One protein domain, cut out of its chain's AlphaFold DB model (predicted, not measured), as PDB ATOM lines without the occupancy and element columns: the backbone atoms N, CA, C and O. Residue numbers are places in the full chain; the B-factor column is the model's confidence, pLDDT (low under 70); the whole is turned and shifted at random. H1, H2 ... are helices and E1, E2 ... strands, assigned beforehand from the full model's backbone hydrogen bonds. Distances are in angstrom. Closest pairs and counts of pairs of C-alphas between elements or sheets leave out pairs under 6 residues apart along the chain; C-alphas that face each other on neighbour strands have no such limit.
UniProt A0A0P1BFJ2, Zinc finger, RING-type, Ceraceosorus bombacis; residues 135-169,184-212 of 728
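AT A GLANCE: This is residues 135 to 169 and 184 to 212 of the 728 residues of the protein "Zinc finger, RING-type" of Ceraceosorus bombacis (UniProt A0A0P1BFJ2). A small hairpin of strands E1 and E2 and a helix, H2, are set round a loop, residues 144 to 158, that runs through the middle, with helix H1 at one end of the length. The printed part has 64 residues, under half in named elements, in the order H1, H2, E1, E2; the class is mixed, the sheet antiparallel. It is compact, radius of gyration of the C-alphas 11.8 A, but elongated, spanning 35 by 23 by 19 A.

IN THESE COORDINATES: E1 is residues 196 to 199 and E2 residues 208 to 211. H2, residues 159 to 169, is 15.6 A long, from C-alpha 159 at (165.877, 224.216, 136.548). H1, residues 135 to 143, is 13.0 A long, from C-alpha 135 at (178.602, 213.904, 123.508).

HOW THE PARTS SIT: Hairpin strands E1 and E2 are antiparallel at 151 degrees; N 197 and O 210 are 2.9 A apart, within hydrogen-bond range. The closest C-alphas of H2 and E1, Leu 159 and Tyr 199, are 7.2 A apart. H1 is apart from H2, E1 and E2. In both helices every O i to N i+4 pair is within hydrogen-bond range.

THE WHOLE: Residues 170 to 183 are cut out, leaving 6.3 A between C-alphas 169 and 184. The link H1 to H2 is long. Residues 135 to 145 have pLDDT under 70.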
ATOM      1  N   VAL A 135     179.090 215.116 122.842       41.19
ATOM      2  CA  VAL A 135     178.602 213.904 123.508       41.19
ATOM      3  C   VAL A 135     178.709 214.036 125.034       41.19
ATOM      4  O   VAL A 135     177.713 213.845 125.734       41.19
ATOM      5  N   TYR A 136     179.877 214.405 125.567       41.97
ATOM      6  CA  TYR A 136     180.065 214.609 127.010       41.97
ATOM      7  C   TYR A 136     179.315 215.848 127.515       41.97
ATOM      8  O   TYR A 136     178.763 215.823 128.618       41.97
ATOM      9  N   GLU A 137     179.224 216.900 126.696       42.81
ATOM     10  CA  GLU A 137     178.410 218.085 126.987       42.81
ATOM     11  C   GLU A 137     176.933 217.736 127.215       42.81
ATOM     12  O   GLU A 137     176.334 218.265 128.149       42.81
ATOM     13  N   ALA A 138     176.339 216.834 126.425       41.88
ATOM     14  CA  ALA A 138     174.924 216.465 126.545       41.88
ATOM     15  C   ALA A 138     174.605 215.686 127.837       41.88
ATOM     16  O   ALA A 138     173.614 215.972 128.520       41.88
ATOM     17  N   GLU A 139     175.453 214.723 128.198       39.62
ATOM     18  CA  GLU A 139     175.313 213.935 129.428       39.62
ATOM     19  C   GLU A 139     175.529 214.805 130.670       39.62
ATOM     20  O   GLU A 139     174.701 214.807 131.593       39.62
ATOM     21  N   ALA A 140     176.565 215.647 130.639       48.44
ATOM     22  CA  ALA A 140     176.767 216.665 131.653       48.44
ATOM     23  C   ALA A 140     175.566 217.625 131.702       48.44
ATOM     24  O   ALA A 140     175.010 217.830 132.772       48.44
ATOM     25  N   ALA A 141     175.066 218.152 130.583       50.53
ATOM     26  CA  ALA A 141     173.923 219.072 130.555       50.53
ATOM     27  C   ALA A 141     172.634 218.491 131.166       50.53
ATOM     28  O   ALA A 141     171.800 219.263 131.649       50.53
ATOM     29  N   TRP A 142     172.461 217.163 131.193       51.25
ATOM     30  CA  TRP A 142     171.351 216.520 131.903       51.25
ATOM     31  C   TRP A 142     171.629 216.333 133.404       51.25
ATOM     32  O   TRP A 142     170.752 216.625 134.220       51.25
ATOM     33  N   GLN A 143     172.842 215.922 133.795       54.31
ATOM     34  CA  GLN A 143     173.229 215.836 135.213       54.31
ATOM     35  C   GLN A 143     173.266 217.219 135.885       54.31
ATOM     36  O   GLN A 143     172.615 217.411 136.913       54.31
ATOM     37  N   ARG A 144     173.897 218.211 135.241       54.53
ATOM     38  CA  ARG A 144     173.936 219.637 135.627       54.53
ATOM     39  C   ARG A 144     172.532 220.237 135.813       54.53
ATOM     40  O   ARG A 144     172.351 221.191 136.570       54.53
ATOM     41  N   GLN A 145     171.517 219.676 135.148       62.94
ATOM     42  CA  GLN A 145     170.118 220.084 135.287       62.94
ATOM     43  C   GLN A 145     169.363 219.435 136.456       62.94
ATOM     44  O   GLN A 145     168.252 219.891 136.729       62.94
ATOM     45  N   ARG A 146     169.903 218.431 137.168       72.75
ATOM     46  CA  ARG A 146     169.285 217.921 138.408       72.75
ATOM     47  C   ARG A 146     169.295 219.038 139.466       72.75
ATOM     48  O   ARG A 146     170.348 219.391 139.988       72.75
ATOM     49  N   ILE A 147     168.126 219.598 139.787       90.94
ATOM     50  CA  ILE A 147     167.984 220.525 140.923       90.94
ATOM     51  C   ILE A 147     167.976 219.713 142.228       90.94
ATOM     52  O   ILE A 147     167.401 218.631 142.243       90.94
ATOM     53  N   VAL A 148     168.457 220.260 143.347       93.75
ATOM     54  CA  VAL A 148     168.045 219.840 144.702       93.75
ATOM     55  C   VAL A 148     167.320 220.990 145.409       93.75
ATOM     56  O   VAL A 148     167.798 222.125 145.442       93.75
ATOM     57  N   LEU A 149     166.143 220.701 145.975       93.75
ATOM     58  CA  LEU A 149     165.337 221.658 146.746       93.75
ATOM     59  C   LEU A 149     165.772 221.638 148.232       93.75
ATOM     60  O   LEU A 149     165.435 220.673 148.926       93.75
ATOM     61  N   PRO A 150     166.480 222.661 148.762       92.62
ATOM     62  CA  PRO A 150     167.229 222.548 150.024       92.62
ATOM     63  C   PRO A 150     166.388 222.114 151.229       92.62
ATOM     64  O   PRO A 150     166.796 221.268 152.018       92.62
ATOM     65  N   ARG A 151     165.168 222.646 151.355       92.44
ATOM     66  CA  ARG A 151     164.271 222.374 152.491       92.44
ATOM     67  C   ARG A 151     163.666 220.963 152.499       92.44
ATOM     68  O   ARG A 151     163.039 220.587 153.493       92.44
ATOM     69  N   CYS A 152     163.770 220.195 151.411       94.06
ATOM     70  CA  CYS A 152     163.097 218.896 151.291       94.06
ATOM     71  C   CYS A 152     163.838 217.824 150.476       94.06
ATOM     72  O   CYS A 152     163.218 216.801 150.199       94.06
ATOM     73  N   ALA A 153     165.092 218.051 150.070       93.00
ATOM     74  CA  ALA A 153     165.975 217.141 149.317       93.00
ATOM     75  C   ALA A 153     165.446 216.577 147.973       93.00
ATOM     76  O   ALA A 153     166.169 215.882 147.264       93.00
ATOM     77  N   HIS A 154     164.208 216.883 147.576       93.12
ATOM     78  CA  HIS A 154     163.609 216.370 146.346       93.12
ATOM     79  C   HIS A 154     164.361 216.879 145.109       93.12
ATOM     80  O   HIS A 154     164.513 218.089 144.936       93.12
ATOM     81  N   SER A 155     164.755 215.954 144.230       90.62
ATOM     82  CA  SER A 155     165.628 216.226 143.079       90.62
ATOM     83  C   SER A 155     165.036 215.884 141.703       90.62
ATOM     84  O   SER A 155     165.718 215.896 140.680       90.62
ATOM     85  N   LEU A 156     163.735 215.585 141.640       83.88
ATOM     86  CA  LEU A 156     163.059 215.071 140.436       83.88
ATOM     87  C   LEU A 156     162.683 216.154 139.400       83.88
ATOM     88  O   LEU A 156     161.744 215.965 138.620       83.88
ATOM     89  N   PHE A 157     163.385 217.289 139.391       86.12
ATOM     90  CA  PHE A 157     163.062 218.476 138.596       86.12
ATOM     91  C   PHE A 157     164.296 219.030 137.874       86.12
ATOM     92  O   PHE A 157     165.398 218.976 138.413       86.12
ATOM     93  N   CYS A 158     164.089 219.636 136.696       88.50
ATOM     94  CA  CYS A 158     165.087 220.473 136.024       88.50
ATOM     95  C   CYS A 158     164.838 221.973 136.249       88.50
ATOM     96  O   CYS A 158     163.700 222.379 136.509       88.50
ATOM     97  N   LEU A 159     165.890 222.798 136.146       89.69
ATOM     98  CA  LEU A 159     165.877 224.216 136.548       89.69
ATOM     99  C   LEU A 159     164.695 225.010 135.956       89.69
ATOM    100  O   LEU A 159     163.936 225.641 136.695       89.69
ATOM    101  N   GLY A 160     164.447 224.887 134.648       86.50
ATOM    102  CA  GLY A 160     163.310 225.541 133.985       86.50
ATOM    103  C   GLY A 160     161.936 225.119 134.528       86.50
ATOM    104  O   GLY A 160     161.023 225.944 134.611       86.50
ATOM    105  N   CYS A 161     161.778 223.866 134.969       86.50
ATOM    106  CA  CYS A 161     160.526 223.383 135.550       86.50
ATOM    107  C   CYS A 161     160.237 224.008 136.921       86.50
ATOM    108  O   CYS A 161     159.090 224.394 137.161       86.50
ATOM    109  N   ILE A 162     161.231 224.152 137.811       90.62
ATOM    110  CA  ILE A 162     160.972 224.753 139.132       90.62
ATOM    111  C   ILE A 162     160.754 226.266 139.039       90.62
ATOM    112  O   ILE A 162     159.875 226.789 139.722       90.62
ATOM    113  N   ILE A 163     161.453 226.951 138.127       90.25
ATOM    114  CA  ILE A 163     161.229 228.377 137.844       90.25
ATOM    115  C   ILE A 163     159.810 228.588 137.293       90.25
ATOM    116  O   ILE A 163     159.056 229.411 137.814       90.25
ATOM    117  N   LYS A 164     159.373 227.789 136.306       88.12
ATOM    118  CA  LYS A 164     158.006 227.886 135.757       88.12
ATOM    119  C   LYS A 164     156.928 227.497 136.783       88.12
ATOM    120  O   LYS A 164     155.828 228.051 136.752       88.12
ATOM    121  N   TRP A 165     157.231 226.610 137.733       89.81
ATOM    122  CA  TRP A 165     156.355 226.315 138.874       89.81
ATOM    123  C   TRP A 165     156.250 227.492 139.858       89.81
ATOM    124  O   TRP A 165     155.142 227.895 140.220       89.81
ATOM    125  N   GLN A 166     157.374 228.093 140.252       87.44
ATOM    126  CA  GLN A 166     157.422 229.246 141.162       87.44
ATOM    127  C   GLN A 166     156.701 230.467 140.560       87.44
ATOM    128  O   GLN A 166     155.870 231.091 141.228       87.44
ATOM    129  N   ALA A 167     156.885 230.724 139.262       84.81
ATOM    130  CA  ALA A 167     156.187 231.783 138.535       84.81
ATOM    131  C   ALA A 167     154.671 231.531 138.388       84.81
ATOM    132  O   ALA A 167     153.871 232.464 138.455       84.81
ATOM    133  N   THR A 168     154.233 230.279 138.200       82.75
ATOM    134  CA  THR A 168     152.795 229.970 138.053       82.75
ATOM    135  C   THR A 168     152.055 229.898 139.388       82.75
ATOM    136  O   THR A 168     150.914 230.358 139.464       82.75
ATOM    137  N   THR A 169     152.676 229.388 140.453       79.38
ATOM    138  CA  THR A 169     152.078 229.366 141.803       79.38
ATOM    139  C   THR A 169     151.914 230.778 142.372       79.38
ATOM    140  O   THR A 169     150.803 231.149 142.751       79.38
ATOM    141  N   ALA A 184     156.803 229.322 147.039       77.06
ATOM    142  CA  ALA A 184     156.515 228.254 146.097       77.06
ATOM    143  C   ALA A 184     156.690 226.931 146.849       77.06
ATOM    144  O   ALA A 184     157.784 226.589 147.304       77.06
ATOM    145  N   LYS A 185     155.586 226.210 147.024       91.00
ATOM    146  CA  LYS A 185     155.559 224.910 147.697       91.00
ATOM    147  C   LYS A 185     156.047 223.822 146.743       91.00
ATOM    148  O   LYS A 185     155.681 223.824 145.568       91.00
ATOM    149  N   CYS A 186     156.881 222.906 147.234       91.44
ATOM    150  CA  CYS A 186     157.443 221.798 146.465       91.44
ATOM    151  C   CYS A 186     156.315 220.982 145.802       91.44
ATOM    152  O   CYS A 186     155.391 220.571 146.512       91.44
ATOM    153  N   PRO A 187     156.374 220.690 144.485       88.00
ATOM    154  CA  PRO A 187     155.286 219.990 143.795       88.00
ATOM    155  C   PRO A 187     155.036 218.545 144.267       88.00
ATOM    156  O   PRO A 187     154.049 217.950 143.845       88.00
ATOM    157  N   LEU A 188     155.921 217.970 145.096       86.31
ATOM    158  CA  LEU A 188     155.808 216.598 145.613       86.31
ATOM    159  C   LEU A 188     155.291 216.560 147.056       86.31
ATOM    160  O   LEU A 188     154.289 215.908 147.327       86.31
ATOM    161  N   CYS A 189     155.954 217.268 147.975       89.94
ATOM    162  CA  CYS A 189     155.675 217.191 149.415       89.94
ATOM    163  C   CYS A 189     154.988 218.433 150.008       89.94
ATOM    164  O   CYS A 189     154.816 218.492 151.218       89.94
ATOM    165  N   THR A 190     154.670 219.444 149.189       89.19
ATOM    166  CA  THR A 190     154.094 220.755 149.569       89.19
ATOM    167  C   THR A 190     154.856 221.581 150.622       89.19
ATOM    168  O   THR A 190     154.482 222.727 150.869       89.19
ATOM    169  N   ARG A 191     155.979 221.088 151.163       91.00
ATOM    170  CA  ARG A 191     156.935 221.890 151.943       91.00
ATOM    171  C   ARG A 191     157.504 223.021 151.084       91.00
ATOM    172  O   ARG A 191     157.708 222.862 149.882       91.00
ATOM    173  N   GLU A 192     157.761 224.159 151.703       91.12
ATOM    174  CA  GLU A 192     158.318 225.352 151.061       91.12
ATOM    175  C   GLU A 192     159.693 225.070 150.448       91.12
ATOM    176  O   GLU A 192     160.489 224.343 151.040       91.12
ATOM    177  N   ILE A 193     159.983 225.615 149.262       91.56
ATOM    178  CA  ILE A 193     161.269 225.374 148.582       91.56
ATOM    179  C   ILE A 193     162.427 226.110 149.281       91.56
ATOM    180  O   ILE A 193     163.505 225.538 149.444       91.56
ATOM    181  N   GLY A 194     162.188 227.348 149.724       89.19
ATOM    182  CA  GLY A 194     163.210 228.290 150.193       89.19
ATOM    183  C   GLY A 194     163.521 229.397 149.169       89.19
ATOM    184  O   GLY A 194     162.913 229.424 148.096       89.19
ATOM    185  N   PRO A 195     164.443 230.325 149.496       90.75
ATOM    186  CA  PRO A 195     164.788 231.470 148.642       90.75
ATOM    187  C   PRO A 195     165.685 231.107 147.445       90.75
ATOM    188  O   PRO A 195     165.749 231.863 146.477       90.75
ATOM    189  N   TYR A 196     166.343 229.946 147.474       92.75
ATOM    190  CA  TYR A 196     167.172 229.434 146.384       92.75
ATOM    191  C   TYR A 196     166.973 227.929 146.177       92.75
ATOM    192  O   TYR A 196     166.405 227.231 147.022       92.75
ATOM    193  N   VAL A 197     167.488 227.426 145.055       94.50
ATOM    194  CA  VAL A 197     167.637 225.994 144.760       94.50
ATOM    195  C   VAL A 197     169.060 225.675 144.306       94.50
ATOM    196  O   VAL A 197     169.732 226.542 143.745       94.50
ATOM    197  N   LEU A 198     169.521 224.445 144.544       94.44
ATOM    198  CA  LEU A 198     170.849 223.993 144.110       94.44
ATOM    199  C   LEU A 198     170.753 223.370 142.716       94.44
ATOM    200  O   LEU A 198     169.836 222.590 142.480       94.44
ATOM    201  N   TYR A 199     171.670 223.686 141.809       93.25
ATOM    202  CA  TYR A 199     171.781 223.094 140.467       93.25
ATOM    203  C   TYR A 199     173.259 223.032 140.049       93.25
ATOM    204  O   TYR A 199     174.103 223.546 140.774       93.25
ATOM    205  N   ASP A 200     173.582 222.414 138.907       89.44
ATOM    206  CA  ASP A 200     174.973 222.181 138.473       89.44
ATOM    207  C   ASP A 200     175.825 221.561 139.599       89.44
ATOM    208  O   ASP A 200     176.868 222.081 139.985       89.44
ATOM    209  N   ILE A 201     175.290 220.493 140.205       87.12
ATOM    210  CA  ILE A 201     175.923 219.770 141.311       87.12
ATOM    211  C   ILE A 201     176.926 218.788 140.710       87.12
ATOM    212  O   ILE A 201     176.527 217.826 140.051       87.12
ATOM    213  N   ARG A 202     178.214 219.043 140.941       82.75
ATOM    214  CA  ARG A 202     179.344 218.252 140.421       82.75
ATOM    215  C   ARG A 202     180.079 217.488 141.521       82.75
ATOM    216  O   ARG A 202     180.695 216.464 141.247       82.75
ATOM    217  N   GLY A 203     179.952 217.939 142.768       81.25
ATOM    218  CA  GLY A 203     180.456 217.259 143.958       81.25
ATOM    219  C   GLY A 203     179.641 217.617 145.200       81.25
ATOM    220  O   GLY A 203     178.588 218.248 145.102       81.25
ATOM    221  N   ALA A 204     180.133 217.230 146.379       80.69
ATOM    222  CA  ALA A 204     179.486 217.565 147.653       80.69
ATOM    223  C   ALA A 204     179.454 219.084 147.923       80.69
ATOM    224  O   ALA A 204     178.481 219.592 148.481       80.69
ATOM    225  N   GLU A 205     180.491 219.809 147.483       86.00
ATOM    226  CA  GLU A 205     180.633 221.258 147.690       86.00
ATOM    227  C   GLU A 205     180.583 222.081 146.388       86.00
ATOM    228  O   GLU A 205     180.165 223.239 146.417       86.00
ATOM    229  N   GLU A 206     180.924 221.495 145.230       92.00
ATOM    230  CA  GLU A 206     180.787 222.162 143.927       92.00
ATOM    231  C   GLU A 206     179.327 222.097 143.443       92.00
ATOM    232  O   GLU A 206     178.888 221.111 142.843       92.00
ATOM    233  N   TYR A 207     178.569 223.162 143.725       92.94
ATOM    234  CA  TYR A 207     177.214 223.369 143.215       92.94
ATOM    235  C   TYR A 207     176.862 224.854 143.036       92.94
ATOM    236  O   TYR A 207     177.259 225.722 143.817       92.94
ATOM    237  N   SER A 208     176.031 225.152 142.038       93.81
ATOM    238  CA  SER A 208     175.472 226.489 141.807       93.81
ATOM    239  C   SER A 208     174.180 226.724 142.602       93.81
ATOM    240  O   SER A 208     173.397 225.804 142.849       93.81
ATOM    241  N   ARG A 209     173.912 227.980 142.988       94.75
ATOM    242  CA  ARG A 209     172.681 228.393 143.693       94.75
ATOM    243  C   ARG A 209     171.848 229.325 142.815       94.75
ATOM    244  O   ARG A 209     172.252 230.456 142.567       94.75
ATOM    245  N   TYR A 210     170.669 228.880 142.376       93.31
ATOM    246  CA  TYR A 210     169.710 229.752 141.694       93.31
ATOM    247  C   TYR A 210     168.815 230.408 142.739       93.31
ATOM    248  O   TYR A 210     167.965 229.745 143.337       93.31
ATOM    249  N   TRP A 211     169.011 231.705 142.961       91.94
ATOM    250  CA  TRP A 211     168.147 232.510 143.816       91.94
ATOM    251  C   TRP A 211     166.880 232.892 143.057       91.94
ATOM    252  O   TRP A 211     166.942 233.410 141.942       91.94
ATOM    253  N   PHE A 212     165.719 232.668 143.666       87.75
ATOM    254  CA  PHE A 212     164.499 233.289 143.171       87.75
ATOM    255  C   PHE A 212     164.586 234.780 143.471       87.75
ATOM    256  O   PHE A 212     164.782 235.150 144.628       87.75
TER     257      PHE A 212